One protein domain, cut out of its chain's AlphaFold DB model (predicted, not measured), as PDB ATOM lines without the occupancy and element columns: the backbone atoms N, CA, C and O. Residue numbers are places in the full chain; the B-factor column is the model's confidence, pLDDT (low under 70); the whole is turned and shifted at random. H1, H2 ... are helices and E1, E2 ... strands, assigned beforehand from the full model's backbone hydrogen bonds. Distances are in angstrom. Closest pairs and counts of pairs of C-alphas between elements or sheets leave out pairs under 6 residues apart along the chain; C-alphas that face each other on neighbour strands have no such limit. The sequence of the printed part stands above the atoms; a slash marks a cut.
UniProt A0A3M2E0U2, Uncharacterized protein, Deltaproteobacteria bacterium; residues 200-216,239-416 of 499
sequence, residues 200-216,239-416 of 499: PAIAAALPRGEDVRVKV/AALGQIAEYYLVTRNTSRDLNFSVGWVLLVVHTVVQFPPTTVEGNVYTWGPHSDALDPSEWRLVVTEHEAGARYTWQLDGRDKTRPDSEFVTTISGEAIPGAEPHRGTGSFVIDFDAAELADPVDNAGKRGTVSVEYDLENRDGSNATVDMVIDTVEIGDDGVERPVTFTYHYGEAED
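What this domain is: This is residues 200 to 216 and 239 to 416 of the 499 residues of an uncharacterized protein of Deltaproteobacteria bacterium (UniProt A0A3M2E0U2). A broad, twisted sheet of nine strands makes a wall, and the long helix H2 is laid over one face of it, with contacts from E9 to E2 and its first turns running out past the E9 edge. The short helix H3 packs on the same face by its contacts with E4 and E5, H1 only grazes the sheet near the last turns of H2, and residues 240 to 246, of which 246 belongs to H2, stick out. The 195 printed residues hold three named helices and nine named strands, in the order H1 H2 E1 E2 E3 E4 E5 E6 H3 E7 E8 E9, a mixed class of helices and strands. The sheet's order is that of the chain, E1 to E9, all antiparallel. The whole is compact, with a radius of gyration of the C-alphas of 18.7 A, and flat, spanning 61 by 52 by 26 A.

How they stand to each other: The sheet begins at the edge strand E1, residues 279 to 281, which forms a hairpin with E2, residues 284 to 290, where N 281 and O 284 are 2.8 A apart. E3, residues 297 to 306, is the antiparallel neighbour of E2, with N 285 and O 303 at 2.8 A. E4, residues 311 to 320, pairs with E3 through N 304 and O 313, 2.8 A. E5, residues 329 to 337, bends by 51 degrees at residue 332 and pairs with E4 through N 314 and O 334, 2.8 A. E6, residues 346 to 352, follows beside E5, with N 337 and O 346 at 2.8 A. E1 to E6 are a meander, each strand the antiparallel neighbour of the one before. E7, residues 370 to 376, E8, residues 385 to 396, and the other edge strand E9, residues 402 to 413, form a second meander. N 351 and O 371 are 2.8 A apart between E6 and E7, N 372 and O 390 are 2.8 A apart between E7 and E8, and N 385 and O 413 are 2.8 A apart between E8 and E9. From edge to edge the strands' lines turn by 81 degrees. H2, residues 246 to 272, and H3, residues 353 to 359, are on the same face of the sheet, giving two layers, helices on one face of a sheet. The closest C-alphas of H2 and E9 are those of Ser 255 and Tyr 411, 7.1 A apart, and of H2 and E2 those of Val 272 and Trp 287, 7.3 A apart. For H3 and E4 the closest are those of Arg 319 and Ala 359, 4.2 A apart. H2 and H3 are apart. H1, residues 200 to 205, only grazes the sheet with residues 201 to 205. H1 and H2 are close but not clearly touching, opposite ways at a shallow tilt of 26 degrees, their closest C-alphas those of Ala 203 and His 270, 6.2 A apart. In H1, H2 and H3 every O i to N i+4 pair is within hydrogen-bond range.

Where its parts are: H1 begins at C-alpha 200, (49.168, -28.396, -36.350). H2 measures 39.0 A from C-alpha 246 at (27.162, 0.689, -10.957) to C-alpha 272. E8 and E9 have 12 residues each and measure 35.2 A and 35.9 A; E9 ends at C-alpha 413, (41.465, -3.899, -24.947). E3 measures 29.4 A, E4 30.5 A and E5 24.2 A.

The domain as a whole: The two C-alphas farthest apart are those of Leu 241 and Gly 282, 63.1 A. Residues 217 to 238 are not printed, and C-alphas 216 and 239 are 21.2 A apart across that cut, which lies in the link from H1 to H2. Of the links that are printed whole, none is long. The mean pLDDT of the printed part is 93.3, and residue 200 and residues 214 to 216 are under 70.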
ATOM      1  N   PRO A 200      48.666 -29.555 -37.099       63.75
ATOM      2  CA  PRO A 200      49.168 -28.396 -36.350       63.75
ATOM      3  C   PRO A 200      48.716 -27.030 -36.888       63.75
ATOM      4  O   PRO A 200      48.587 -26.086 -36.111       63.75
ATOM      5  N   ALA A 201      48.482 -26.903 -38.200       83.88
ATOM      6  CA  ALA A 201      48.183 -25.611 -38.823       83.88
ATOM      7  C   ALA A 201      46.771 -25.108 -38.473       83.88
ATOM      8  O   ALA A 201      46.609 -23.962 -38.061       83.88
ATOM      9  N   ILE A 202      45.766 -25.990 -38.547       86.75
ATOM     10  CA  ILE A 202      44.372 -25.679 -38.180       86.75
ATOM     11  C   ILE A 202      44.280 -25.329 -36.687       86.75
ATOM     12  O   ILE A 202      43.628 -24.356 -36.311       86.75
ATOM     13  N   ALA A 203      44.975 -26.088 -35.834       86.38
ATOM     14  CA  ALA A 203      45.005 -25.847 -34.394       86.38
ATOM     15  C   ALA A 203      45.605 -24.474 -34.031       86.38
ATOM     16  O   ALA A 203      45.103 -23.822 -33.118       86.38
ATOM     17  N   ALA A 204      46.646 -24.027 -34.747       87.56
ATOM     18  CA  ALA A 204      47.288 -22.722 -34.551       87.56
ATOM     19  C   ALA A 204      46.495 -21.538 -35.141       87.56
ATOM     20  O   ALA A 204      46.669 -20.405 -34.688       87.56
ATOM     21  N   ALA A 205      45.643 -21.795 -36.138       88.88
ATOM     22  CA  ALA A 205      44.802 -20.793 -36.793       88.88
ATOM     23  C   ALA A 205      43.650 -20.294 -35.914       88.88
ATOM     24  O   ALA A 205      43.279 -19.124 -35.977       88.88
ATOM     25  N   LEU A 206      43.069 -21.194 -35.120       87.19
ATOM     26  CA  LEU A 206      41.951 -20.885 -34.235       87.19
ATOM     27  C   LEU A 206      42.462 -20.255 -32.927       87.19
ATOM     28  O   LEU A 206      43.374 -20.824 -32.311       87.19
ATOM     29  N   PRO A 207      41.872 -19.135 -32.463       84.19
ATOM     30  CA  PRO A 207      42.140 -18.618 -31.128       84.19
ATOM     31  C   PRO A 207      41.758 -19.630 -30.051       84.19
ATOM     32  O   PRO A 207      40.812 -20.404 -30.220       84.19
ATOM     33  N   ARG A 208      42.454 -19.603 -28.914       87.12
ATOM     34  CA  ARG A 208      42.046 -20.384 -27.743       87.12
ATOM     35  C   ARG A 208      41.031 -19.584 -26.938       87.12
ATOM     36  O   ARG A 208      40.957 -18.358 -27.032       87.12
ATOM     37  N   GLY A 209      40.269 -20.268 -26.089       80.56
ATOM     38  CA  GLY A 209      39.268 -19.607 -25.249       80.56
ATOM     39  C   GLY A 209      39.857 -18.560 -24.300       80.56
ATOM     40  O   GLY A 209      39.173 -17.602 -23.957       80.56
ATOM     41  N   GLU A 210      41.116 -18.713 -23.885       84.56
ATOM     42  CA  GLU A 210      41.848 -17.720 -23.096       84.56
ATOM     43  C   GLU A 210      42.305 -16.476 -23.875       84.56
ATOM     44  O   GLU A 210      42.518 -15.446 -23.242       84.56
ATOM     45  N   ASP A 211      42.427 -16.533 -25.206       83.69
ATOM     46  CA  ASP A 211      42.955 -15.415 -26.009       83.69
ATOM     47  C   ASP A 211      41.910 -14.309 -26.251       83.69
ATOM     48  O   ASP A 211      42.278 -13.158 -26.471       83.69
ATOM     49  N   VAL A 212      40.616 -14.644 -26.153       81.75
ATOM     50  CA  VAL A 212      39.479 -13.700 -26.231       81.75
ATOM     51  C   VAL A 212      38.864 -13.361 -24.867       81.75
ATOM     52  O   VAL A 212      37.961 -12.530 -24.777       81.75
ATOM     53  N   ARG A 213      39.297 -14.015 -23.782       78.38
ATOM     54  CA  ARG A 213      38.773 -13.742 -22.435       78.38
ATOM     55  C   ARG A 213      39.378 -12.457 -21.885       78.38
ATOM     56  O   ARG A 213      40.595 -12.347 -21.770       78.38
ATOM     57  N   VAL A 214      38.515 -11.543 -21.434       65.25
ATOM     58  CA  VAL A 214      38.949 -10.351 -20.693       65.25
ATOM     59  C   VAL A 214      39.756 -10.772 -19.469       65.25
ATOM     60  O   VAL A 214      39.291 -11.581 -18.658       65.25
ATOM     61  N   LYS A 215      40.938 -10.177 -19.289       65.94
ATOM     62  CA  LYS A 215      41.820 -10.426 -18.138       65.94
ATOM     63  C   LYS A 215      41.372  -9.616 -16.920       65.94
ATOM     64  O   LYS A 215      42.133  -8.848 -16.339       65.94
ATOM     65  N   VAL A 216      40.113  -9.790 -16.521       57.88
ATOM     66  CA  VAL A 216      39.559  -9.096 -15.356       57.88
ATOM     67  C   VAL A 216      40.240  -9.613 -14.081       57.88
ATOM     68  O   VAL A 216      40.266 -10.826 -13.870       57.88
ATOM     69  N   ALA A 239      24.302   3.200  -6.345       75.00
ATOM     70  CA  ALA A 239      25.526   3.464  -5.620       75.00
ATOM     71  C   ALA A 239      25.432   4.859  -4.961       75.00
ATOM     72  O   ALA A 239      24.647   5.718  -5.374       75.00
ATOM     73  N   ALA A 240      26.232   5.076  -3.926       87.56
ATOM     74  CA  ALA A 240      26.532   6.400  -3.385       87.56
ATOM     75  C   ALA A 240      28.015   6.688  -3.658       87.56
ATOM     76  O   ALA A 240      28.775   5.743  -3.894       87.56
ATOM     77  N   LEU A 241      28.457   7.948  -3.589       91.94
ATOM     78  CA  LEU A 241      29.896   8.262  -3.646       91.94
ATOM     79  C   LEU A 241      30.727   7.341  -2.739       91.94
ATOM     80  O   LEU A 241      30.378   7.078  -1.584       91.94
ATOM     81  N   GLY A 242      31.837   6.839  -3.280       90.31
ATOM     82  CA  GLY A 242      32.731   5.922  -2.577       90.31
ATOM     83  C   GLY A 242      32.239   4.469  -2.456       90.31
ATOM     84  O   GLY A 242      32.994   3.647  -1.932       90.31
ATOM     85  N   GLN A 243      31.034   4.121  -2.924       93.94
ATOM     86  CA  GLN A 243      30.651   2.729  -3.222       93.94
ATOM     87  C   GLN A 243      31.205   2.312  -4.589       93.94
ATOM     88  O   GLN A 243      31.605   3.175  -5.367       93.94
ATOM     89  N   ILE A 244      31.220   1.010  -4.894       94.81
ATOM     90  CA  ILE A 244      31.569   0.523  -6.240       94.81
ATOM     91  C   ILE A 244      30.592   1.136  -7.256       94.81
ATOM     92  O   ILE A 244      29.387   1.163  -7.000       94.81
ATOM     93  N   ALA A 245      31.117   1.645  -8.369       95.56
ATOM     94  CA  ALA A 245      30.321   2.235  -9.439       95.56
ATOM     95  C   ALA A 245      29.436   1.182 -10.129       95.56
ATOM     96  O   ALA A 245      29.844   0.044 -10.367       95.56
ATOM     97  N   GLU A 246      28.205   1.566 -10.435       93.75
ATOM     98  CA  GLU A 246      27.162   0.689 -10.957       93.75
ATOM     99  C   GLU A 246      27.408   0.356 -12.434       93.75
ATOM    100  O   GLU A 246      27.407  -0.812 -12.827       93.75
ATOM    101  N   TYR A 247      27.735   1.363 -13.243       96.31
ATOM    102  CA  TYR A 247      28.035   1.200 -14.664       96.31
ATOM    103  C   TYR A 247      29.385   0.509 -14.892       96.31
ATOM    104  O   TYR A 247      29.548  -0.191 -15.895       96.31
ATOM    105  N   TYR A 248      30.318   0.591 -13.935       96.00
ATOM    106  CA  TYR A 248      31.493  -0.286 -13.906       96.00
ATOM    107  C   TYR A 248      31.087  -1.760 -13.762       96.00
ATOM    108  O   TYR A 248      31.593  -2.605 -14.500       96.00
ATOM    109  N   LEU A 249      30.155  -2.088 -12.856       94.69
ATOM    110  CA  LEU A 249      29.687  -3.467 -12.680       94.69
ATOM    111  C   LEU A 249      28.943  -3.988 -13.913       94.69
ATOM    112  O   LEU A 249      29.194  -5.126 -14.306       94.69
ATOM    113  N   VAL A 250      28.105  -3.164 -14.553       94.19
ATOM    114  CA  VAL A 250      27.469  -3.500 -15.841       94.19
ATOM    115  C   VAL A 250      28.538  -3.782 -16.899       94.19
ATOM    116  O   VAL A 250      28.587  -4.886 -17.435       94.19
ATOM    117  N   THR A 251      29.462  -2.840 -17.123       95.94
ATOM    118  CA  THR A 251      30.578  -2.977 -18.081       95.94
ATOM    119  C   THR A 251      31.363  -4.269 -17.849       95.94
ATOM    120  O   THR A 251      31.547  -5.070 -18.765       95.94
ATOM    121  N   ARG A 252      31.790  -4.509 -16.603       94.12
ATOM    122  CA  ARG A 252      32.602  -5.664 -16.203       94.12
ATOM    123  C   ARG A 252      31.860  -6.986 -16.380       94.12
ATOM    124  O   ARG A 252      32.453  -7.942 -16.873       94.12
ATOM    125  N   ASN A 253      30.604  -7.069 -15.943       91.75
ATOM    126  CA  ASN A 253      29.844  -8.317 -15.974       91.75
ATOM    127  C   ASN A 253      29.410  -8.661 -17.404       91.75
ATOM    128  O   ASN A 253      29.668  -9.780 -17.838       91.75
ATOM    129  N   THR A 254      28.878  -7.698 -18.164       94.25
ATOM    130  CA  THR A 254      28.516  -7.897 -19.577       94.25
ATOM    131  C   THR A 254      29.737  -8.295 -20.407       94.25
ATOM    132  O   THR A 254      29.680  -9.298 -21.115       94.25
ATOM    133  N   SER A 255      30.872  -7.594 -20.260       95.00
ATOM    134  CA  SER A 255      32.103  -7.951 -20.985       95.00
ATOM    135  C   SER A 255      32.615  -9.339 -20.604       95.00
ATOM    136  O   SER A 255      32.992 -10.122 -21.473       95.00
ATOM    137  N   ARG A 256      32.599  -9.687 -19.306       93.12
ATOM    138  CA  ARG A 256      32.992 -11.023 -18.836       93.12
ATOM    139  C   ARG A 256      32.110 -12.101 -19.459       93.12
ATOM    140  O   ARG A 256      32.648 -13.081 -19.961       93.12
ATOM    141  N   ASP A 257      30.792 -11.946 -19.408       90.00
ATOM    142  CA  ASP A 257      29.852 -13.013 -19.763       90.00
ATOM    143  C   ASP A 257      29.732 -13.197 -21.286       90.00
ATOM    144  O   ASP A 257      29.702 -14.336 -21.765       90.00
ATOM    145  N   LEU A 258      29.786 -12.109 -22.066       94.81
ATOM    146  CA  LEU A 258      29.811 -12.180 -23.530       94.81
ATOM    147  C   LEU A 258      31.169 -12.674 -24.060       94.81
ATOM    148  O   LEU A 258      31.191 -13.645 -24.816       94.81
ATOM    149  N   ASN A 259      32.307 -12.132 -23.604       93.88
ATOM    150  CA  ASN A 259      33.619 -12.626 -24.059       93.88
ATOM    151  C   ASN A 259      33.923 -14.045 -23.550       93.88
ATOM    152  O   ASN A 259      34.590 -14.816 -24.241       93.88
ATOM    153  N   PHE A 260      33.401 -14.447 -22.384       91.94
ATOM    154  CA  PHE A 260      33.446 -15.850 -21.960       91.94
ATOM    155  C   PHE A 260      32.686 -16.753 -22.934       91.94
ATOM    156  O   PHE A 260      33.186 -17.828 -23.260       91.94
ATOM    157  N   SER A 261      31.516 -16.321 -23.414       91.50
ATOM    158  CA  SER A 261      30.705 -17.083 -24.371       91.50
ATOM    159  C   SER A 261      31.398 -17.206 -25.733       91.50
ATOM    160  O   SER A 261      31.457 -18.305 -26.287       91.50
ATOM    161  N   VAL A 262      32.033 -16.132 -26.217       95.50
ATOM    162  CA  VAL A 262      32.891 -16.162 -27.417       95.50
ATOM    163  C   VAL A 262      34.059 -17.137 -27.231       95.50
ATOM    164  O   VAL A 262      34.265 -18.036 -28.048       95.50
ATOM    165  N   GLY A 263      34.779 -17.028 -26.111       93.19
ATOM    166  CA  GLY A 263      35.891 -17.921 -25.788       93.19
ATOM    167  C   GLY A 263      35.483 -19.373 -25.574       93.19
ATOM    168  O   GLY A 263      36.287 -20.267 -25.816       93.19
ATOM    169  N   TRP A 264      34.245 -19.639 -25.162       92.25
ATOM    170  CA  TRP A 264      33.723 -20.996 -25.035       92.25
ATOM    171  C   TRP A 264      33.522 -21.665 -26.397       92.25
ATOM    172  O   TRP A 264      33.981 -22.791 -26.582       92.25
ATOM    173  N   VAL A 265      32.916 -20.970 -27.367       95.00
ATOM    174  CA  VAL A 265      32.757 -21.491 -28.737       95.00
ATOM    175  C   VAL A 265      34.123 -21.789 -29.355       95.00
ATOM    176  O   VAL A 265      34.359 -22.903 -29.824       95.00
ATOM    177  N   LEU A 266      35.054 -20.833 -29.281       94.38
ATOM    178  CA  LEU A 266      36.406 -21.001 -29.819       94.38
ATOM    179  C   LEU A 266      37.173 -22.127 -29.107       94.38
ATOM    180  O   LEU A 266      37.817 -22.933 -29.776       94.38
ATOM    181  N   LEU A 267      37.031 -22.270 -27.782       92.88
ATOM    182  CA  LEU A 267      37.602 -23.388 -27.022       92.88
ATOM    183  C   LEU A 267      37.062 -24.747 -27.480       92.88
ATOM    184  O   LEU A 267      37.850 -25.683 -27.609       92.88
ATOM    185  N   VAL A 268      35.754 -24.881 -27.730       93.06
ATOM    186  CA  VAL A 268      35.155 -26.140 -28.208       93.06
ATOM    187  C   VAL A 268      35.734 -26.519 -29.572       93.06
ATOM    188  O   VAL A 268      36.246 -27.629 -29.720       93.06
ATOM    189  N   VAL A 269      35.742 -25.598 -30.544       94.88
ATOM    190  CA  VAL A 269      36.299 -25.867 -31.883       94.88
ATOM    191  C   VAL A 269      37.798 -26.179 -31.796       94.88
ATOM    192  O   VAL A 269      38.246 -27.189 -32.338       94.88
ATOM    193  N   HIS A 270      38.565 -25.375 -31.049       92.38
ATOM    194  CA  HIS A 270      39.997 -25.586 -30.828       92.38
ATOM    195  C   HIS A 270      40.301 -26.944 -30.172       92.38
ATOM    196  O   HIS A 270      41.288 -27.584 -30.528       92.38
ATOM    197  N   THR A 271      39.449 -27.408 -29.248       92.06
ATOM    198  CA  THR A 271      39.579 -28.717 -28.585       92.06
ATOM    199  C   THR A 271      39.299 -29.866 -29.552       92.06
ATOM    200  O   THR A 271      40.054 -30.837 -29.573       92.06
ATOM    201  N   VAL A 272      38.259 -29.762 -30.388       94.38
ATOM    202  CA  VAL A 272      37.921 -30.801 -31.376       94.38
ATOM    203  C   VAL A 272      39.058 -30.995 -32.386       94.38
ATOM    204  O   VAL A 272      39.436 -32.136 -32.654       94.38
ATOM    205  N   VAL A 273      39.674 -29.915 -32.881       94.50
ATOM    206  CA  VAL A 273      40.773 -30.020 -33.863       94.50
ATOM    207  C   VAL A 273      42.103 -30.535 -33.286       94.50
ATOM    208  O   VAL A 273      43.021 -30.795 -34.060       94.50
ATOM    209  N   GLN A 274      42.223 -30.739 -31.963       91.44
ATOM    210  CA  GLN A 274      43.371 -31.459 -31.377       91.44
ATOM    211  C   GLN A 274      43.331 -32.966 -31.660       91.44
ATOM    212  O   GLN A 274      44.358 -33.643 -31.592       91.44
ATOM    213  N   PHE A 275      42.151 -33.517 -31.955       92.25
ATOM    214  CA  PHE A 275      42.001 -34.920 -32.318       92.25
ATOM    215  C   PHE A 275      42.260 -35.118 -33.821       92.25
ATOM    216  O   PHE A 275      42.035 -34.200 -34.610       92.25
ATOM    217  N   PRO A 276      42.691 -36.311 -34.268       92.81
ATOM    218  CA  PRO A 276      42.719 -36.625 -35.692       92.81
ATOM    219  C   PRO A 276      41.305 -36.541 -36.300       92.81
ATOM    220  O   PRO A 276      40.364 -37.058 -35.689       92.81
ATOM    221  N   PRO A 277      41.131 -35.942 -37.493       95.81
ATOM    222  CA  PRO A 277      39.852 -35.961 -38.196       95.81
ATOM    223  C   PRO A 277      39.443 -37.400 -38.544       95.81
ATOM    224  O   PRO A 277      40.279 -38.243 -38.879       95.81
ATOM    225  N   THR A 278      38.143 -37.683 -38.491       96.62
ATOM    226  CA  THR A 278      37.555 -38.976 -38.874       96.62
ATOM    227  C   THR A 278      37.601 -39.201 -40.384       96.62
ATOM    228  O   THR A 278      37.771 -40.339 -40.824       96.62
ATOM    229  N   THR A 279      37.503 -38.123 -41.168       96.56
ATOM    230  CA  THR A 279      37.579 -38.142 -42.635       96.56
ATOM    231  C   THR A 279      38.370 -36.936 -43.142       96.56
ATOM    232  O   THR A 279      38.193 -35.823 -42.645       96.56
ATOM    233  N   VAL A 280      39.200 -37.144 -44.168       96.31
ATOM    234  CA  VAL A 280      39.913 -36.080 -44.894       96.31
ATOM    235  C   VAL A 280      39.656 -36.231 -46.393       96.31
ATOM    236  O   VAL A 280      39.971 -37.266 -46.981       96.31
ATOM    237  N   GLU A 281      39.097 -35.194 -47.012       96.81
ATOM    238  CA  GLU A 281      38.760 -35.132 -48.436       96.81
ATOM    239  C   GLU A 281      39.405 -33.894 -49.073       96.81
ATOM    240  O   GLU A 281      38.823 -32.813 -49.152       96.81
ATOM    241  N   GLY A 282      40.654 -34.044 -49.525       94.94
ATOM    242  CA  GLY A 282      41.421 -32.936 -50.097       94.94
ATOM    243  C   GLY A 282      41.760 -31.888 -49.037       94.94
ATOM    244  O   GLY A 282      42.564 -32.161 -48.156       94.94
ATOM    245  N   ASN A 283      41.157 -30.704 -49.144       95.75
ATOM    246  CA  ASN A 283      41.287 -29.589 -48.198       95.75
ATOM    247  C   ASN A 283      40.128 -29.514 -47.182       95.75
ATOM    248  O   ASN A 283      39.986 -28.500 -46.497       95.75
ATOM    249  N   VAL A 284      39.277 -30.545 -47.116       97.12
ATOM    250  CA  VAL A 284      38.161 -30.652 -46.167       97.12
ATOM    251  C   VAL A 284      38.487 -31.705 -45.110       97.12
ATOM    252  O   VAL A 284      38.794 -32.853 -45.434       97.12
ATOM    253  N   TYR A 285      38.385 -31.315 -43.846       97.00
ATOM    254  CA  TYR A 285      38.664 -32.132 -42.671       97.00
ATOM    255  C   TYR A 285      37.378 -32.242 -41.848       97.00
ATOM    256  O   TYR A 285      36.747 -31.227 -41.552       97.00
ATOM    257  N   THR A 286      36.981 -33.457 -41.483       97.38
ATOM    258  CA  THR A 286      35.757 -33.715 -40.711       97.38
ATOM    259  C   THR A 286      36.099 -34.433 -39.415       97.38
ATOM    260  O   THR A 286      36.863 -35.395 -39.431       97.38
ATOM    261  N   TRP A 287      35.490 -34.010 -38.309       97.81
ATOM    262  CA  TRP A 287      35.514 -34.690 -37.016       97.81
ATOM    263  C   TRP A 287      34.098 -35.137 -36.667       97.81
ATOM    264  O   TRP A 287      33.182 -34.318 -36.602       97.81
ATOM    265  N   GLY A 288      33.925 -36.437 -36.439       96.75
ATOM    266  CA  GLY A 288      32.629 -37.061 -36.174       96.75
ATOM    267  C   GLY A 288      32.066 -37.841 -37.377       96.75
ATOM    268  O   GLY A 288      32.815 -38.195 -38.291       96.75
ATOM    269  N   PRO A 289      30.760 -38.149 -37.391       96.88
ATOM    270  CA  PRO A 289      29.776 -37.734 -36.396       96.88
ATOM    271  C   PRO A 289      30.010 -38.381 -35.018       96.88
ATOM    272  O   PRO A 289      30.619 -39.447 -34.920       96.88
ATOM    273  N   HIS A 290      29.582 -37.705 -33.952       95.81
ATOM    274  CA  HIS A 290      29.776 -38.138 -32.567       95.81
ATOM    275  C   HIS A 290      28.591 -37.743 -31.670       95.81
ATOM    276  O   HIS A 290      27.966 -36.705 -31.874       95.81
ATOM    277  N   SER A 291      28.290 -38.583 -30.677       95.94
ATOM    278  CA  SER A 291      27.345 -38.304 -29.588       95.94
ATOM    279  C   SER A 291      27.548 -39.291 -28.443       95.94
ATOM    280  O   SER A 291      27.923 -40.442 -28.692       95.94
ATOM    281  N   ASP A 292      27.233 -38.884 -27.217       94.94
ATOM    282  CA  ASP A 292      27.113 -39.804 -26.092       94.94
ATOM    283  C   ASP A 292      25.800 -40.605 -26.153       94.94
ATOM    284  O   ASP A 292      24.851 -40.310 -26.890       94.94
ATOM    285  N   ALA A 293      25.733 -41.678 -25.360       94.88
ATOM    286  CA  ALA A 293      24.614 -42.623 -25.371       94.88
ATOM    287  C   ALA A 293      23.262 -42.009 -24.953       94.88
ATOM    288  O   ALA A 293      22.219 -42.555 -25.316       94.88
ATOM    289  N   LEU A 294      23.281 -40.910 -24.193       95.00
ATOM    290  CA  LEU A 294      22.087 -40.201 -23.719       95.00
ATOM    291  C   LEU A 294      21.824 -38.881 -24.455       95.00
ATOM    292  O   LEU A 294      20.768 -38.293 -24.236       95.00
ATOM    293  N   ASP A 295      22.728 -38.441 -25.335       95.25
ATOM    294  CA  ASP A 295      22.545 -37.184 -26.061       95.25
ATOM    295  C   ASP A 295      21.361 -37.297 -27.033       95.25
ATOM    296  O   ASP A 295      21.297 -38.275 -27.796       95.25
ATOM    297  N   PRO A 296      20.459 -36.302 -27.079       96.19
ATOM    298  CA  PRO A 296      19.373 -36.245 -28.057       96.19
ATOM    299  C   PRO A 296      19.881 -35.977 -29.481       96.19
ATOM    300  O   PRO A 296      19.148 -36.223 -30.438       96.19
ATOM    301  N   SER A 297      21.135 -35.540 -29.631       97.50
ATOM    302  CA  SER A 297      21.694 -35.036 -30.888       97.50
ATOM    303  C   SER A 297      23.052 -35.637 -31.224       97.50
ATOM    304  O   SER A 297      23.774 -36.128 -30.356       97.50
ATOM    305  N   GLU A 298      23.390 -35.624 -32.509       97.62
ATOM    306  CA  GLU A 298      24.678 -36.057 -33.038       97.62
ATOM    307  C   GLU A 298      25.364 -34.903 -33.761       97.62
ATOM    308  O   GLU A 298      24.741 -34.214 -34.568       97.62
ATOM    309  N   TRP A 299      26.649 -34.712 -33.478       98.00
ATOM    310  CA  TRP A 299      27.416 -33.534 -33.870       98.00
ATOM    311  C   TRP A 299      28.594 -33.902 -34.769       98.00
ATOM    312  O   TRP A 299      29.195 -34.970 -34.628       98.00
ATOM    313  N   ARG A 300      28.965 -32.999 -35.679       98.00
ATOM    314  CA  ARG A 300      30.226 -33.060 -36.431       98.00
ATOM    315  C   ARG A 300      30.800 -31.662 -36.639       98.00
ATOM    316  O   ARG A 300      30.052 -30.718 -36.875       98.00
ATOM    317  N   LEU A 301      32.123 -31.549 -36.622       98.38
ATOM    318  CA  LEU A 301      32.829 -30.353 -37.079       98.38
ATOM    319  C   LEU A 301      33.355 -30.612 -38.493       98.38
ATOM    320  O   LEU A 301      33.985 -31.642 -38.730       98.38
ATOM    321  N   VAL A 302      33.135 -29.681 -39.417       98.12
ATOM    322  CA  VAL A 302      33.735 -29.693 -40.758       98.12
ATOM    323  C   VAL A 302      34.559 -28.420 -40.924       98.12
ATOM    324  O   VAL A 302      34.039 -27.321 -40.753       98.12
ATOM    325  N   VAL A 303      35.840 -28.555 -41.266       97.88
ATOM    326  CA  VAL A 303      36.759 -27.441 -41.541       97.88
ATOM    327  C   VAL A 303      37.242 -27.548 -42.982       97.88
ATOM    328  O   VAL A 303      37.694 -28.602 -43.416       97.88
ATOM    329  N   THR A 304      37.171 -26.448 -43.724       97.69
ATOM    330  CA  THR A 304      37.748 -26.312 -45.064       97.69
ATOM    331  C   THR A 304      38.918 -25.340 -45.012       97.69
ATOM    332  O   THR A 304      38.765 -24.183 -44.622       97.69
ATOM    333  N   GLU A 305      40.089 -25.811 -45.424       96.69
ATOM    334  CA  GLU A 305      41.289 -24.999 -45.597       96.69
ATOM    335  C   GLU A 305      41.263 -24.280 -46.949       96.69
ATOM    336  O   GLU A 305      40.974 -24.876 -47.990       96.69
ATOM    337  N   HIS A 306      41.619 -23.000 -46.950       97.06
ATOM    338  CA  HIS A 306      41.731 -22.168 -48.143       97.06
ATOM    339  C   HIS A 306      43.158 -21.646 -48.287       97.06
ATOM    340  O   HIS A 306      43.851 -21.395 -47.303       97.06
ATOM    341  N   GLU A 307      43.584 -21.449 -49.536       94.19
ATOM    342  CA  GLU A 307      44.824 -20.729 -49.870       94.19
ATOM    343  C   GLU A 307      46.092 -21.272 -49.169       94.19
ATOM    344  O   GLU A 307      46.993 -20.513 -48.827       94.19
ATOM    345  N   ALA A 308      46.169 -22.601 -48.993       91.12
ATOM    346  CA  ALA A 308      47.266 -23.312 -48.318       91.12
ATOM    347  C   ALA A 308      47.529 -22.808 -46.883       91.12
ATOM    348  O   ALA A 308      48.660 -22.496 -46.507       91.12
ATOM    349  N   GLY A 309      46.449 -22.693 -46.107       90.56
ATOM    350  CA  GLY A 309      46.476 -22.354 -44.687       90.56
ATOM    351  C   GLY A 309      46.406 -20.862 -44.374       90.56
ATOM    352  O   GLY A 309      46.409 -20.497 -43.205       90.56
ATOM    353  N   ALA A 310      46.290 -19.985 -45.377       94.00
ATOM    354  CA  ALA A 310      46.087 -18.554 -45.136       94.00
ATOM    355  C   ALA A 310      44.688 -18.226 -44.575       94.00
ATOM    356  O   ALA A 310      44.482 -17.138 -44.041       94.00
ATOM    357  N   ARG A 311      43.723 -19.149 -44.701       96.38
ATOM    358  CA  ARG A 311      42.363 -19.006 -44.175       96.38
ATOM    359  C   ARG A 311      41.692 -20.362 -43.961       96.38
ATOM    360  O   ARG A 311      41.879 -21.282 -44.754       96.38
ATOM    361  N   TYR A 312      40.808 -20.442 -42.972       97.31
ATOM    362  CA  TYR A 312      39.947 -21.591 -42.706       97.31
ATOM    363  C   TYR A 312      38.486 -21.151 -42.592       97.31
ATOM    364  O   TYR A 312      38.195 -20.138 -41.965       97.31
ATOM    365  N   THR A 313      37.560 -21.921 -43.164       97.88
ATOM    366  CA  THR A 313      36.120 -21.805 -42.872       97.88
ATOM    367  C   THR A 313      35.657 -23.075 -42.182       97.88
ATOM    368  O   THR A 313      36.042 -24.165 -42.605       97.88
ATOM    369  N   TRP A 314      34.829 -22.965 -41.154       98.12
ATOM    370  CA  TRP A 314      34.409 -24.099 -40.338       98.12
ATOM    371  C   TRP A 314      32.911 -24.060 -40.038       98.12
ATOM    372  O   TRP A 314      32.299 -22.996 -40.026       98.12
ATOM    373  N   GLN A 315      32.325 -25.230 -39.805       98.44
ATOM    374  CA  GLN A 315      30.931 -25.386 -39.401       98.44
ATOM    375  C   GLN A 315      30.784 -26.520 -38.385       98.44
ATOM    376  O   GLN A 315      31.343 -27.604 -38.568       98.44
ATOM    377  N   LEU A 316      30.037 -26.258 -37.316       98.38
ATOM    378  CA  LEU A 316      29.528 -27.266 -36.396       98.38
ATOM    379  C   LEU A 316      28.111 -27.616 -36.855       98.38
ATOM    380  O   LEU A 316      27.200 -26.792 -36.761       98.38
ATOM    381  N   ASP A 317      27.942 -28.831 -37.367       98.50
ATOM    382  CA  ASP A 317      26.635 -29.343 -37.759       98.50
ATOM    383  C   ASP A 317      26.093 -30.274 -36.676       98.50
ATOM    384  O   ASP A 317      26.822 -31.124 -36.156       98.50
ATOM    385  N   GLY A 318      24.797 -30.167 -36.401       97.94
ATOM    386  CA  GLY A 318      24.063 -31.072 -35.523       97.94
ATOM    387  C   GLY A 318      22.907 -31.755 -36.244       97.94
ATOM    388  O   GLY A 318      22.390 -31.245 -37.238       97.94
ATOM    389  N   ARG A 319      22.476 -32.910 -35.740       98.12
ATOM    390  CA  ARG A 319      21.206 -33.542 -36.120       98.12
ATOM    391  C   ARG A 319      20.520 -34.192 -34.933       98.12
ATOM    392  O   ARG A 319      21.179 -34.720 -34.042       98.12
ATOM    393  N   ASP A 320      19.199 -34.230 -34.988       98.00
ATOM    394  CA  ASP A 320      18.346 -34.841 -33.974       98.00
ATOM    395  C   ASP A 320      18.353 -36.375 -34.110       98.00
ATOM    396  O   ASP A 320      17.896 -36.922 -35.115       98.00
ATOM    397  N   LYS A 321      18.855 -37.089 -33.093       96.69
ATOM    398  CA  LYS A 321      18.886 -38.567 -33.048       96.69
ATOM    399  C   LYS A 321      17.517 -39.176 -32.752       96.69
ATOM    400  O   LYS A 321      17.323 -40.370 -32.983       96.69
ATOM    401  N   THR A 322      16.566 -38.399 -32.231       95.81
ATOM    402  CA  THR A 322      15.200 -38.866 -31.950       95.81
ATOM    403  C   THR A 322      14.374 -39.027 -33.231       95.81
ATOM    404  O   THR A 322      13.402 -39.788 -33.248       95.81
ATOM    405  N   ARG A 323      14.797 -38.387 -34.335       96.06
ATOM    406  CA  ARG A 323      14.219 -38.533 -35.678       96.06
ATOM    407  C   ARG A 323      15.186 -39.294 -36.605       96.06
ATOM    408  O   ARG A 323      16.222 -38.747 -36.974       96.06
ATOM    409  N   PRO A 324      14.857 -40.524 -37.054       90.62
ATOM    410  CA  PRO A 324      15.808 -41.396 -37.762       90.62
ATOM    411  C   PRO A 324      16.303 -40.846 -39.110       90.62
ATOM    412  O   PRO A 324      17.385 -41.224 -39.552       90.62
ATOM    413  N   ASP A 325      15.536 -39.948 -39.730       94.00
ATOM    414  CA  ASP A 325      15.845 -39.318 -41.017       94.00
ATOM    415  C   ASP A 325      16.253 -37.833 -40.868       94.00
ATOM    416  O   ASP A 325      16.141 -37.068 -41.826       94.00
ATOM    417  N   SER A 326      16.691 -37.381 -39.680       96.69
ATOM    418  CA  SER A 326      17.178 -36.001 -39.521       96.69
ATOM    419  C   SER A 326      18.459 -35.775 -40.328       96.69
ATOM    420  O   SER A 326      19.470 -36.466 -40.148       96.69
ATOM    421  N   GLU A 327      18.435 -34.756 -41.184       97.38
ATOM    422  CA  GLU A 327      19.633 -34.232 -41.835       97.38
ATOM    423  C   GLU A 327      20.503 -33.461 -40.828       97.38
ATOM    424  O   GLU A 327      20.029 -33.041 -39.769       97.38
ATOM    425  N   PHE A 328      21.785 -33.300 -41.163       98.38
ATOM    426  CA  PHE A 328      22.695 -32.402 -40.453       98.38
ATOM    427  C   PHE A 328      22.398 -30.956 -40.850       98.38
ATOM    428  O   PHE A 328      22.484 -30.621 -42.031       98.38
ATOM    429  N   VAL A 329      22.098 -30.115 -39.863       98.44
ATOM    430  CA  VAL A 329      21.934 -28.666 -40.013       98.44
ATOM    431  C   VAL A 329      23.109 -27.949 -39.357       98.44
ATOM    432  O   VAL A 329      23.585 -28.360 -38.299       98.44
ATOM    433  N   THR A 330      23.604 -26.891 -39.992       98.56
ATOM    434  CA  THR A 330      24.702 -26.080 -39.457       98.56
ATOM    435  C   THR A 330      24.175 -25.174 -38.350       98.56
ATOM    436  O   THR A 330      23.320 -24.336 -38.610       98.56
ATOM    437  N   THR A 331      24.676 -25.345 -37.126       98.25
ATOM    438  CA  THR A 331      24.245 -24.570 -35.948       98.25
ATOM    439  C   THR A 331      25.238 -23.475 -35.577       98.25
ATOM    440  O   THR A 331      24.854 -22.450 -35.020       98.25
ATOM    441  N   ILE A 332      26.519 -23.671 -35.900       98.38
ATOM    442  CA  ILE A 332      27.556 -22.640 -35.813       98.38
ATOM    443  C   ILE A 332      28.377 -22.691 -37.098       98.38
ATOM    444  O   ILE A 332      28.763 -23.771 -37.538       98.38
ATOM    445  N   SER A 333      28.681 -21.542 -37.692       98.50
ATOM    446  CA  SER A 333      29.605 -21.436 -38.831       98.50
ATOM    447  C   SER A 333      30.563 -20.270 -38.639       98.50
ATOM    448  O   SER A 333      30.194 -19.294 -37.998       98.50
ATOM    449  N   GLY A 334      31.779 -20.343 -39.173       97.88
ATOM    450  CA  GLY A 334      32.760 -19.278 -38.997       97.88
ATOM    451  C   GLY A 334      33.935 -19.299 -39.965       97.88
ATOM    452  O   GLY A 334      34.136 -20.233 -40.745       97.88
ATOM    453  N   GLU A 335      34.724 -18.234 -39.891       98.00
ATOM    454  CA  GLU A 335      35.951 -17.998 -40.644       98.00
ATOM    455  C   GLU A 335      37.080 -17.658 -39.659       98.00
ATOM    456  O   GLU A 335      36.857 -16.996 -38.645       98.00
ATOM    457  N   ALA A 336      38.288 -18.142 -39.931       97.06
ATOM    458  CA  ALA A 336      39.487 -17.843 -39.155       97.06
ATOM    459  C   ALA A 336      40.675 -17.597 -40.090       97.06
ATOM    460  O   ALA A 336      40.942 -18.378 -41.011       97.06
ATOM    461  N   ILE A 337      41.395 -16.511 -39.836       96.38
ATOM    462  CA  ILE A 337      42.605 -16.094 -40.540       96.38
ATOM    463  C   ILE A 337      43.742 -16.116 -39.507       96.38
ATOM    464  O   ILE A 337      43.691 -15.339 -38.547       96.38
ATOM    465  N   PRO A 338      44.757 -16.990 -39.660       94.50
ATOM    466  CA  PRO A 338      45.882 -17.040 -38.733       94.50
ATOM    467  C   PRO A 338      46.618 -15.703 -38.690       94.50
ATOM    468  O   PRO A 338      46.895 -15.107 -39.735       94.50
ATOM    469  N   GLY A 339      46.975 -15.262 -37.487       92.62
ATOM    470  CA  GLY A 339      47.821 -14.090 -37.311       92.62
ATOM    471  C   GLY A 339      49.313 -14.401 -37.393       92.62
ATOM    472  O   GLY A 339      49.740 -15.529 -37.651       92.62
ATOM    473  N   ALA A 340      50.125 -13.373 -37.151       91.69
ATOM    474  CA  ALA A 340      51.582 -13.516 -37.070       91.69
ATOM    475  C   ALA A 340      52.043 -14.323 -35.838       91.69
ATOM    476  O   ALA A 340      53.080 -14.986 -35.892       91.69
ATOM    477  N   GLU A 341      51.273 -14.280 -34.748       90.00
ATOM    478  CA  GLU A 341      51.450 -15.129 -33.567       90.00
ATOM    479  C   GLU A 341      50.377 -16.239 -33.554       90.00
ATOM    480  O   GLU A 341      49.232 -15.982 -33.940       90.00
ATOM    481  N   PRO A 342      50.697 -17.469 -33.100       89.81
ATOM    482  CA  PRO A 342      49.705 -18.537 -32.956       89.81
ATOM    483  C   PRO A 342      48.513 -18.095 -32.103       89.81
ATOM    484  O   PRO A 342      48.702 -17.442 -31.078       89.81
ATOM    485  N   HIS A 343      47.297 -18.474 -32.508       90.06
ATOM    486  CA  HIS A 343      46.028 -18.158 -31.828       90.06
ATOM    487  C   HIS A 343      45.645 -16.664 -31.759       90.06
ATOM    488  O   HIS A 343      44.531 -16.330 -31.362       90.06
ATOM    489  N   ARG A 344      46.518 -15.752 -32.195       91.25
ATOM    490  CA  ARG A 344      46.295 -14.299 -32.220       91.25
ATOM    491  C   ARG A 344      45.906 -13.875 -33.633       91.25
ATOM    492  O   ARG A 344      46.651 -13.158 -34.282       91.25
ATOM    493  N   GLY A 345      44.806 -14.430 -34.144       93.94
ATOM    494  CA  GLY A 345      44.306 -14.195 -35.505       93.94
ATOM    495  C   GLY A 345      43.112 -13.240 -35.572       93.94
ATOM    496  O   GLY A 345      42.726 -12.630 -34.575       93.94
ATOM    497  N   THR A 346      42.499 -13.162 -36.752       96.19
ATOM    498  CA  THR A 346      41.198 -12.500 -36.959       96.19
ATOM    499  C   THR A 346      40.169 -13.503 -37.461       96.19
ATOM    500  O   THR A 346      40.523 -14.551 -38.012       96.19
ATOM    501  N   GLY A 347      38.887 -13.212 -37.284       96.75
ATOM    502  CA  GLY A 347      37.839 -14.089 -37.782       96.75
ATOM    503  C   GLY A 347      36.444 -13.674 -37.357       96.75
ATOM    504  O   GLY A 347      36.222 -12.604 -36.793       96.75
ATOM    505  N   SER A 348      35.492 -14.547 -37.652       98.00
ATOM    506  CA  SER A 348      34.091 -14.356 -37.304       98.00
ATOM    507  C   SER A 348      33.375 -15.690 -37.151       98.00
ATOM    508  O   SER A 348      33.844 -16.722 -37.641       98.00
ATOM    509  N   PHE A 349      32.236 -15.689 -36.467       98.44
ATOM    510  CA  PHE A 349      31.304 -16.811 -36.492       98.44
ATOM    511  C   PHE A 349      29.863 -16.367 -36.258       98.44
ATOM    512  O   PHE A 349      29.604 -15.320 -35.672       98.44
ATOM    513  N   VAL A 350      28.929 -17.192 -36.718       98.56
ATOM    514  CA  VAL A 350      27.492 -17.055 -36.502       98.56
ATOM    515  C   VAL A 350      26.988 -18.300 -35.786       98.56
ATOM    516  O   VAL A 350      27.255 -19.412 -36.244       98.56
ATOM    517  N   ILE A 351      26.260 -18.113 -34.687       98.19
ATOM    518  CA  ILE A 351      25.428 -19.133 -34.039       98.19
ATOM    519  C   ILE A 351      23.994 -18.941 -34.542       98.19
ATOM    520  O   ILE A 351      23.490 -17.820 -34.509       98.19
ATOM    521  N   ASP A 352      23.347 -20.016 -34.979       98.38
ATOM    522  CA  ASP A 352      21.949 -20.049 -35.418       98.38
ATOM    523  C   ASP A 352      21.144 -20.909 -34.429       98.38
ATOM    524  O   ASP A 352      21.317 -22.130 -34.356       98.38
ATOM    525  N   PHE A 353      20.305 -20.265 -33.610       97.12
ATOM    526  CA  PHE A 353      19.518 -20.955 -32.588       97.12
ATOM    527  C   PHE A 353      18.291 -21.669 -33.162       97.12
ATOM    528  O   PHE A 353      17.937 -22.721 -32.637       97.12
ATOM    529  N   ASP A 354      17.699 -21.182 -34.257       97.12
ATOM    530  CA  ASP A 354      16.630 -21.896 -34.967       97.12
ATOM    531  C   ASP A 354      17.165 -23.229 -35.532       97.12
ATOM    532  O   ASP A 354      16.540 -24.283 -35.384       97.12
ATOM    533  N   ALA A 355      18.376 -23.232 -36.103       98.00
ATOM    534  CA  ALA A 355      19.068 -24.457 -36.500       98.00
ATOM    535  C   ALA A 355      19.464 -25.326 -35.291       98.00
ATOM    536  O   ALA A 355      19.388 -26.555 -35.364       98.00
ATOM    537  N   ALA A 356      19.853 -24.718 -34.166       97.31
ATOM    538  CA  ALA A 356      20.170 -25.448 -32.937       97.31
ATOM    539  C   ALA A 356      18.942 -26.131 -32.302       97.31
ATOM    540  O   ALA A 356      19.094 -27.221 -31.751       97.31
ATOM    541  N   GLU A 357      17.740 -25.555 -32.410       96.75
ATOM    542  CA  GLU A 357      16.471 -26.196 -32.021       96.75
ATOM    543  C   GLU A 357      16.110 -27.357 -32.964       96.75
ATOM    544  O   GLU A 357      15.651 -28.406 -32.513       96.75
ATOM    545  N   LEU A 358      16.387 -27.235 -34.268       96.94
ATOM    546  CA  LEU A 358      16.207 -28.340 -35.220       96.94
ATOM    547  C   LEU A 358      17.187 -29.503 -34.997       96.94
ATOM    548  O   LEU A 358      16.824 -30.652 -35.273       96.94
ATOM    549  N   ALA A 359      18.407 -29.209 -34.536       97.44
ATOM    550  CA  ALA A 359      19.433 -30.194 -34.204       97.44
ATOM    551  C   ALA A 359      19.220 -30.838 -32.826       97.44
ATOM    552  O   ALA A 359      19.435 -32.041 -32.694       97.44
ATOM    553  N   ASP A 360      18.816 -30.060 -31.821       97.19
ATOM    554  CA  ASP A 360      18.583 -30.488 -30.436       97.19
ATOM    555  C   ASP A 360      17.309 -29.837 -29.862       97.19
ATOM    556  O   ASP A 360      17.369 -28.825 -29.155       97.19
ATOM    557  N   PRO A 361      16.126 -30.413 -30.142       95.75
ATOM    558  CA  PRO A 361      14.860 -29.881 -29.649       95.75
ATOM    559  C   PRO A 361      14.630 -30.140 -28.152       95.75
ATOM    560  O   PRO A 361      13.585 -29.752 -27.633       95.75
ATOM    561  N   VAL A 362      15.545 -30.821 -27.449       94.56
ATOM    562  CA  VAL A 362      15.431 -31.059 -26.001       94.56
ATOM    563  C   VAL A 362      16.100 -29.920 -25.241       94.56
ATOM    564  O   VAL A 362      15.455 -29.292 -24.400       94.56
ATOM    565  N   ASP A 363      17.351 -29.605 -25.579       93.00
ATOM    566  CA  ASP A 363      18.124 -28.584 -24.869       93.00
ATOM    567  C   ASP A 363      17.959 -27.176 -25.466       93.00
ATOM    568  O   ASP A 363      18.232 -26.191 -24.770       93.00
ATOM    569  N   ASN A 364      17.489 -27.043 -26.716       94.06
ATOM    570  CA  ASN A 364      17.282 -25.754 -27.396       94.06
ATOM    571  C   ASN A 364      15.812 -25.381 -27.660       94.06
ATOM    572  O   ASN A 364      15.571 -24.396 -28.353       94.06
ATOM    573  N   ALA A 365      14.844 -26.089 -27.069       94.00
ATOM    574  CA  ALA A 365      13.420 -25.756 -27.181       94.00
ATOM    575  C   ALA A 365      13.135 -24.266 -26.893       94.00
ATOM    576  O   ALA A 365      13.464 -23.757 -25.817       94.00
ATOM    577  N   GLY A 366      12.513 -23.572 -27.848       90.38
ATOM    578  CA  GLY A 366      12.160 -22.155 -27.756       90.38
ATOM    579  C   GLY A 366      13.334 -21.168 -27.814       90.38
ATOM    580  O   GLY A 366      13.111 -19.979 -27.600       90.38
ATOM    581  N   LYS A 367      14.570 -21.609 -28.093       91.38
ATOM    582  CA  LYS A 367      15.702 -20.708 -28.385       91.38
ATOM    583  C   LYS A 367      15.682 -20.354 -29.868       91.38
ATOM    584  O   LYS A 367      15.615 -21.243 -30.707       91.38
ATOM    585  N   ARG A 368      15.738 -19.064 -30.194       94.88
ATOM    586  CA  ARG A 368      15.499 -18.549 -31.550       94.88
ATOM    587  C   ARG A 368      16.409 -17.355 -31.840       94.88
ATOM    588  O   ARG A 368      16.816 -16.646 -30.914       94.88
ATOM    589  N   GLY A 369      16.688 -17.111 -33.113       96.25
ATOM    590  CA  GLY A 369      17.527 -16.016 -33.582       96.25
ATOM    591  C   GLY A 369      18.997 -16.393 -33.774       96.25
ATOM    592  O   GLY A 369      19.363 -17.568 -33.800       96.25
ATOM    593  N   THR A 370      19.854 -15.386 -33.933       98.12
ATOM    594  CA  THR A 370      21.267 -15.558 -34.283       98.12
ATOM    595  C   THR A 370      22.199 -14.711 -33.419       98.12
ATOM    596  O   THR A 370      21.826 -13.670 -32.883       98.12
ATOM    597  N   VAL A 371      23.448 -15.165 -33.295       98.25
ATOM    598  CA  VAL A 371      24.557 -14.390 -32.719       98.25
ATOM    599  C   VAL A 371      25.656 -14.314 -33.759       98.25
ATOM    600  O   VAL A 371      26.260 -15.337 -34.065       98.25
ATOM    601  N   SER A 372      25.933 -13.126 -34.281       98.44
ATOM    602  CA  SER A 372      27.082 -12.861 -35.149       98.44
ATOM    603  C   SER A 372      28.213 -12.258 -34.324       98.44
ATOM    604  O   SER A 372      27.980 -11.309 -33.581       98.44
ATOM    605  N   VAL A 373      29.428 -12.789 -34.458       98.50
ATOM    606  CA  VAL A 373      30.637 -12.332 -33.759       98.50
ATOM    607  C   VAL A 373      31.737 -12.057 -34.776       98.50
ATOM    608  O   VAL A 373      31.997 -12.905 -35.627       98.50
ATOM    609  N   GLU A 374      32.423 -10.925 -34.649       98.12
ATOM    610  CA  GLU A 374      33.696 -10.627 -35.314       98.12
ATOM    611  C   GLU A 374      34.780 -10.419 -34.240       98.12
ATOM    612  O   GLU A 374      34.499  -9.905 -33.156       98.12
ATOM    613  N   TYR A 375      36.015 -10.851 -34.505       96.88
ATOM    614  CA  TYR A 375      37.147 -10.650 -33.596       96.88
ATOM    615  C   TYR A 375      38.441 -10.313 -34.346       96.88
ATOM    616  O   TYR A 375      38.740 -10.888 -35.398       96.88
ATOM    617  N   ASP A 376      39.243  -9.423 -33.761       95.88
ATOM    618  CA  ASP A 376      40.616  -9.126 -34.179       95.88
ATOM    619  C   ASP A 376      41.530  -9.167 -32.950       95.88
ATOM    620  O   ASP A 376      41.368  -8.384 -32.016       95.88
ATOM    621  N   LEU A 377      42.473 -10.112 -32.928       94.19
ATOM    622  CA  LEU A 377      43.411 -10.316 -31.820       94.19
ATOM    623  C   LEU A 377      44.860 -10.004 -32.217       94.19
ATOM    624  O   LEU A 377      45.776 -10.335 -31.460       94.19
ATOM    625  N   GLU A 378      45.096  -9.420 -33.398       89.81
ATOM    626  CA  GLU A 378      46.452  -9.251 -33.932       89.81
ATOM    627  C   GLU A 378      47.214  -8.053 -33.329       89.81
ATOM    628  O   GLU A 378      48.416  -7.939 -33.566       89.81
ATOM    629  N   ASN A 379      46.541  -7.161 -32.581       81.25
ATOM    630  CA  ASN A 379      47.089  -5.962 -31.910       81.25
ATOM    631  C   ASN A 379      48.084  -5.144 -32.764       81.25
ATOM    632  O   ASN A 379      49.079  -4.595 -32.275       81.25
ATOM    633  N   ARG A 380      47.862  -5.087 -34.082       77.62
ATOM    634  CA  ARG A 380      48.849  -4.556 -35.029       77.62
ATOM    635  C   ARG A 380      49.078  -3.067 -34.813       77.62
ATOM    636  O   ARG A 380      48.141  -2.279 -34.746       77.62
ATOM    637  N   ASP A 381      50.353  -2.687 -34.765       79.31
ATOM    638  CA  ASP A 381      50.806  -1.300 -34.613       79.31
ATOM    639  C   ASP A 381      50.216  -0.576 -33.379       79.31
ATOM    640  O   ASP A 381      50.084   0.650 -33.377       79.31
ATOM    641  N   GLY A 382      49.877  -1.327 -32.321       79.25
ATOM    642  CA  GLY A 382      49.260  -0.801 -31.100       79.25
ATOM    643  C   GLY A 382      47.742  -0.616 -31.191       79.25
ATOM    644  O   GLY A 382      47.193   0.211 -30.466       79.25
ATOM    645  N   SER A 383      47.058  -1.337 -32.087       86.25
ATOM    646  CA  SER A 383      45.596  -1.437 -32.057       86.25
ATOM    647  C   SER A 383      45.114  -2.256 -30.856       86.25
ATOM    648  O   SER A 383      45.798  -3.173 -30.397       86.25
ATOM    649  N   ASN A 384      43.899  -1.964 -30.394       90.69
ATOM    650  CA  ASN A 384      43.204  -2.801 -29.418       90.69
ATOM    651  C   ASN A 384      42.920  -4.187 -30.026       90.69
ATOM    652  O   ASN A 384      42.685  -4.292 -31.234       90.69
ATOM    653  N   ALA A 385      42.899  -5.226 -29.188       94.19
ATOM    654  CA  ALA A 385      42.175  -6.456 -29.496       94.19
ATOM    655  C   ALA A 385      40.679  -6.137 -29.440       94.19
ATOM    656  O   ALA A 385      40.249  -5.536 -28.451       94.19
ATOM    657  N   THR A 386      39.895  -6.526 -30.447       96.44
ATOM    658  CA  THR A 386      38.448  -6.267 -30.466       96.44
ATOM    659  C   THR A 386      37.609  -7.534 -30.529       96.44
ATOM    660  O   THR A 386      37.980  -8.534 -31.149       96.44
ATOM    661  N   VAL A 387      36.449  -7.465 -29.879       97.19
ATOM    662  CA  VAL A 387      35.335  -8.402 -30.040       97.19
ATOM    663  C   VAL A 387      34.079  -7.578 -30.295       97.19
ATOM    664  O   VAL A 387      33.666  -6.779 -29.455       97.19
ATOM    665  N   ASP A 388      33.470  -7.801 -31.451       98.19
ATOM    666  CA  ASP A 388      32.232  -7.172 -31.890       98.19
ATOM    667  C   ASP A 388      31.150  -8.249 -32.000       98.19
ATOM    668  O   ASP A 388      31.405  -9.352 -32.487       98.19
ATOM    669  N   MET A 389      29.935  -7.965 -31.531       98.31
ATOM    670  CA  MET A 389      28.830  -8.924 -31.565       98.31
ATOM    671  C   MET A 389      27.488  -8.244 -31.839       98.31
ATOM    672  O   MET A 389      27.181  -7.179 -31.301       98.31
ATOM    673  N   VAL A 390      26.662  -8.909 -32.645       98.44
ATOM    674  CA  VAL A 390      25.244  -8.599 -32.847       98.44
ATOM    675  C   VAL A 390      24.439  -9.842 -32.484       98.44
ATOM    676  O   VAL A 390      24.735 -10.931 -32.974       98.44
ATOM    677  N   ILE A 391      23.441  -9.688 -31.618       97.81
ATOM    678  CA  ILE A 391      22.508 -10.754 -31.241       97.81
ATOM    679  C   ILE A 391      21.127 -10.320 -31.713       97.81
ATOM    680  O   ILE A 391      20.589  -9.359 -31.174       97.81
ATOM    681  N   ASP A 392      20.542 -11.032 -32.667       97.81
ATOM    682  CA  ASP A 392      19.155 -10.836 -33.085       97.81
ATOM    683  C   ASP A 392      18.333 -12.006 -32.549       97.81
ATOM    684  O   ASP A 392      18.562 -13.147 -32.937       97.81
ATOM    685  N   THR A 393      17.387 -11.762 -31.644       95.81
ATOM    686  CA  THR A 393      16.567 -12.809 -31.014       95.81
ATOM    687  C   THR A 393      15.101 -12.382 -30.905       95.81
ATOM    688  O   THR A 393      14.718 -11.306 -31.367       95.81
ATOM    689  N   VAL A 394      14.258 -13.242 -30.334       93.81
ATOM    690  CA  VAL A 394      12.866 -12.917 -30.011       93.81
ATOM    691  C   VAL A 394      12.586 -13.166 -28.538       93.81
ATOM    692  O   VAL A 394      12.923 -14.214 -27.988       93.81
ATOM    693  N   GLU A 395      11.932 -12.201 -27.907       88.88
ATOM    694  CA  GLU A 395      11.321 -12.355 -26.596       88.88
ATOM    695  C   GLU A 395       9.866 -12.796 -26.774       88.88
ATOM    696  O   GLU A 395       9.140 -12.239 -27.595       88.88
ATOM    697  N   ILE A 396       9.426 -13.801 -26.017       86.81
ATOM    698  CA  ILE A 396       8.029 -14.248 -26.007       86.81
ATOM    699  C   ILE A 396       7.383 -13.667 -24.753       86.81
ATOM    700  O   ILE A 396       7.708 -14.094 -23.648       86.81
ATOM    701  N   GLY A 397       6.476 -12.705 -24.921       84.62
ATOM    702  CA  GLY A 397       5.762 -12.111 -23.787       84.62
ATOM    703  C   GLY A 397       4.752 -13.047 -23.125       84.62
ATOM    704  O   GLY A 397       4.364 -14.071 -23.689       84.62
ATOM    705  N   ASP A 398       4.227 -12.620 -21.973       85.06
ATOM    706  CA  ASP A 398       3.119 -13.273 -21.249       85.06
ATOM    707  C   ASP A 398       1.865 -13.502 -22.116       85.06
ATOM    708  O   ASP A 398       1.065 -14.407 -21.865       85.06
ATOM    709  N   ASP A 399       1.675 -12.672 -23.147       87.81
ATOM    710  CA  ASP A 399       0.605 -12.769 -24.139       87.81
ATOM    711  C   ASP A 399       0.881 -13.794 -25.257       87.81
ATOM    712  O   ASP A 399       0.023 -14.024 -26.114       87.81
ATOM    713  N   GLY A 400       2.051 -14.437 -25.240       89.12
ATOM    714  CA  GLY A 400       2.520 -15.378 -26.256       89.12
ATOM    715  C   GLY A 400       2.962 -14.707 -27.560       89.12
ATOM    716  O   GLY A 400       3.076 -15.388 -28.580       89.12
ATOM    717  N   VAL A 401       3.167 -13.386 -27.556       89.75
ATOM    718  CA  VAL A 401       3.596 -12.622 -28.733       89.75
ATOM    719  C   VAL A 401       5.123 -12.574 -28.784       89.75
ATOM    720  O   VAL A 401       5.762 -12.113 -27.841       89.75
ATOM    721  N   GLU A 402       5.696 -13.036 -29.901       91.38
ATOM    722  CA  GLU A 402       7.116 -12.852 -30.229       91.38
ATOM    723  C   GLU A 402       7.386 -11.363 -30.543       91.38
ATOM    724  O   GLU A 402       6.788 -10.795 -31.463       91.38
ATOM    725  N   ARG A 403       8.302 -10.736 -29.797       91.62
ATOM    726  CA  ARG A 403       8.836  -9.386 -30.033       91.62
ATOM    727  C   ARG A 403      10.311  -9.498 -30.440       91.62
ATOM    728  O   ARG A 403      11.056 -10.191 -29.750       91.62
ATOM    729  N   PRO A 404      10.761  -8.867 -31.540       94.19
ATOM    730  CA  PRO A 404      12.171  -8.884 -31.913       94.19
ATOM    731  C   PRO A 404      12.998  -8.067 -30.918       94.19
ATOM    732  O   PRO A 404      12.598  -6.970 -30.528       94.19
ATOM    733  N   VAL A 405      14.162  -8.595 -30.551       95.56
ATOM    734  CA  VAL A 405      15.133  -7.948 -29.669       95.56
ATOM    735  C   VAL A 405      16.503  -8.021 -30.330       95.56
ATOM    736  O   VAL A 405      16.991  -9.115 -30.617       95.56
ATOM    737  N   THR A 406      17.137  -6.868 -30.537       97.62
ATOM    738  CA  THR A 406      18.509  -6.793 -31.057       97.62
ATOM    739  C   THR A 406      19.444  -6.253 -29.982       97.62
ATOM    740  O   THR A 406      19.214  -5.178 -29.428       97.62
ATOM    741  N   PHE A 407      20.541  -6.962 -29.728       97.50
ATOM    742  CA  PHE A 407      21.662  -6.474 -28.933       97.50
ATOM    743  C   PHE A 407      22.859  -6.173 -29.831       97.50
ATOM    744  O   PHE A 407      23.143  -6.898 -30.783       97.50
ATOM    745  N   THR A 408      23.607  -5.133 -29.480       98.31
ATOM    746  CA  THR A 408      24.913  -4.816 -30.067       98.31
ATOM    747  C   THR A 408      25.951  -4.747 -28.960       98.31
ATOM    748  O   THR A 408      25.662  -4.282 -27.859       98.31
ATOM    749  N   TYR A 409      27.157  -5.219 -29.237       98.38
ATOM    750  CA  TYR A 409      28.252  -5.263 -28.281       98.38
ATOM    751  C   TYR A 409      29.575  -4.975 -28.984       98.38
ATOM    752  O   TYR A 409      29.848  -5.521 -30.051       98.38
ATOM    753  N   HIS A 410      30.385  -4.132 -28.357       98.31
ATOM    754  CA  HIS A 410      31.767  -3.858 -28.716       98.31
ATOM    755  C   HIS A 410      32.625  -3.947 -27.458       98.31
ATOM    756  O   HIS A 410      32.239  -3.443 -26.398       98.31
ATOM    757  N   TYR A 411      33.808  -4.526 -27.593       97.69
ATOM    758  CA  TYR A 411      34.832  -4.526 -26.564       97.69
ATOM    759  C   TYR A 411      36.208  -4.368 -27.203       97.69
ATOM    760  O   TYR A 411      36.555  -5.151 -28.087       97.69
ATOM    761  N   GLY A 412      36.989  -3.397 -26.727       96.44
ATOM    762  CA  GLY A 412      38.365  -3.137 -27.137       96.44
ATOM    763  C   GLY A 412      39.316  -3.118 -25.936       96.44
ATOM    764  O   GLY A 412      39.103  -2.345 -25.005       96.44
ATOM    765  N   GLU A 413      40.387  -3.918 -25.959       94.75
ATOM    766  CA  GLU A 413      41.465  -3.899 -24.947       94.75
ATOM    767  C   GLU A 413      42.824  -3.620 -25.613       94.75
ATOM    768  O   GLU A 413      43.260  -4.348 -26.508       94.75
ATOM    769  N   ALA A 414      43.502  -2.556 -25.183       94.44
ATOM    770  CA  ALA A 414      44.861  -2.217 -25.591       94.44
ATOM    771  C   ALA A 414      45.906  -3.092 -24.868       94.44
ATOM    772  O   ALA A 414      45.637  -3.695 -23.830       94.44
ATOM    773  N   GLU A 415      47.148  -3.125 -25.366       91.44
ATOM    774  CA  GLU A 415      48.234  -3.899 -24.732       91.44
ATOM    775  C   GLU A 415      48.555  -3.465 -23.291       91.44
ATOM    776  O   GLU A 415      49.045  -4.266 -22.495       91.44
ATOM    777  N   ASP A 416      48.274  -2.206 -22.951       92.88
ATOM    778  CA  ASP A 416      48.456  -1.637 -21.614       92.88
ATOM    779  C   ASP A 416      47.231  -1.816 -20.696       92.88
ATOM    780  O   ASP A 416      47.206  -1.290 -19.582       92.88
TER     781      ASP A 416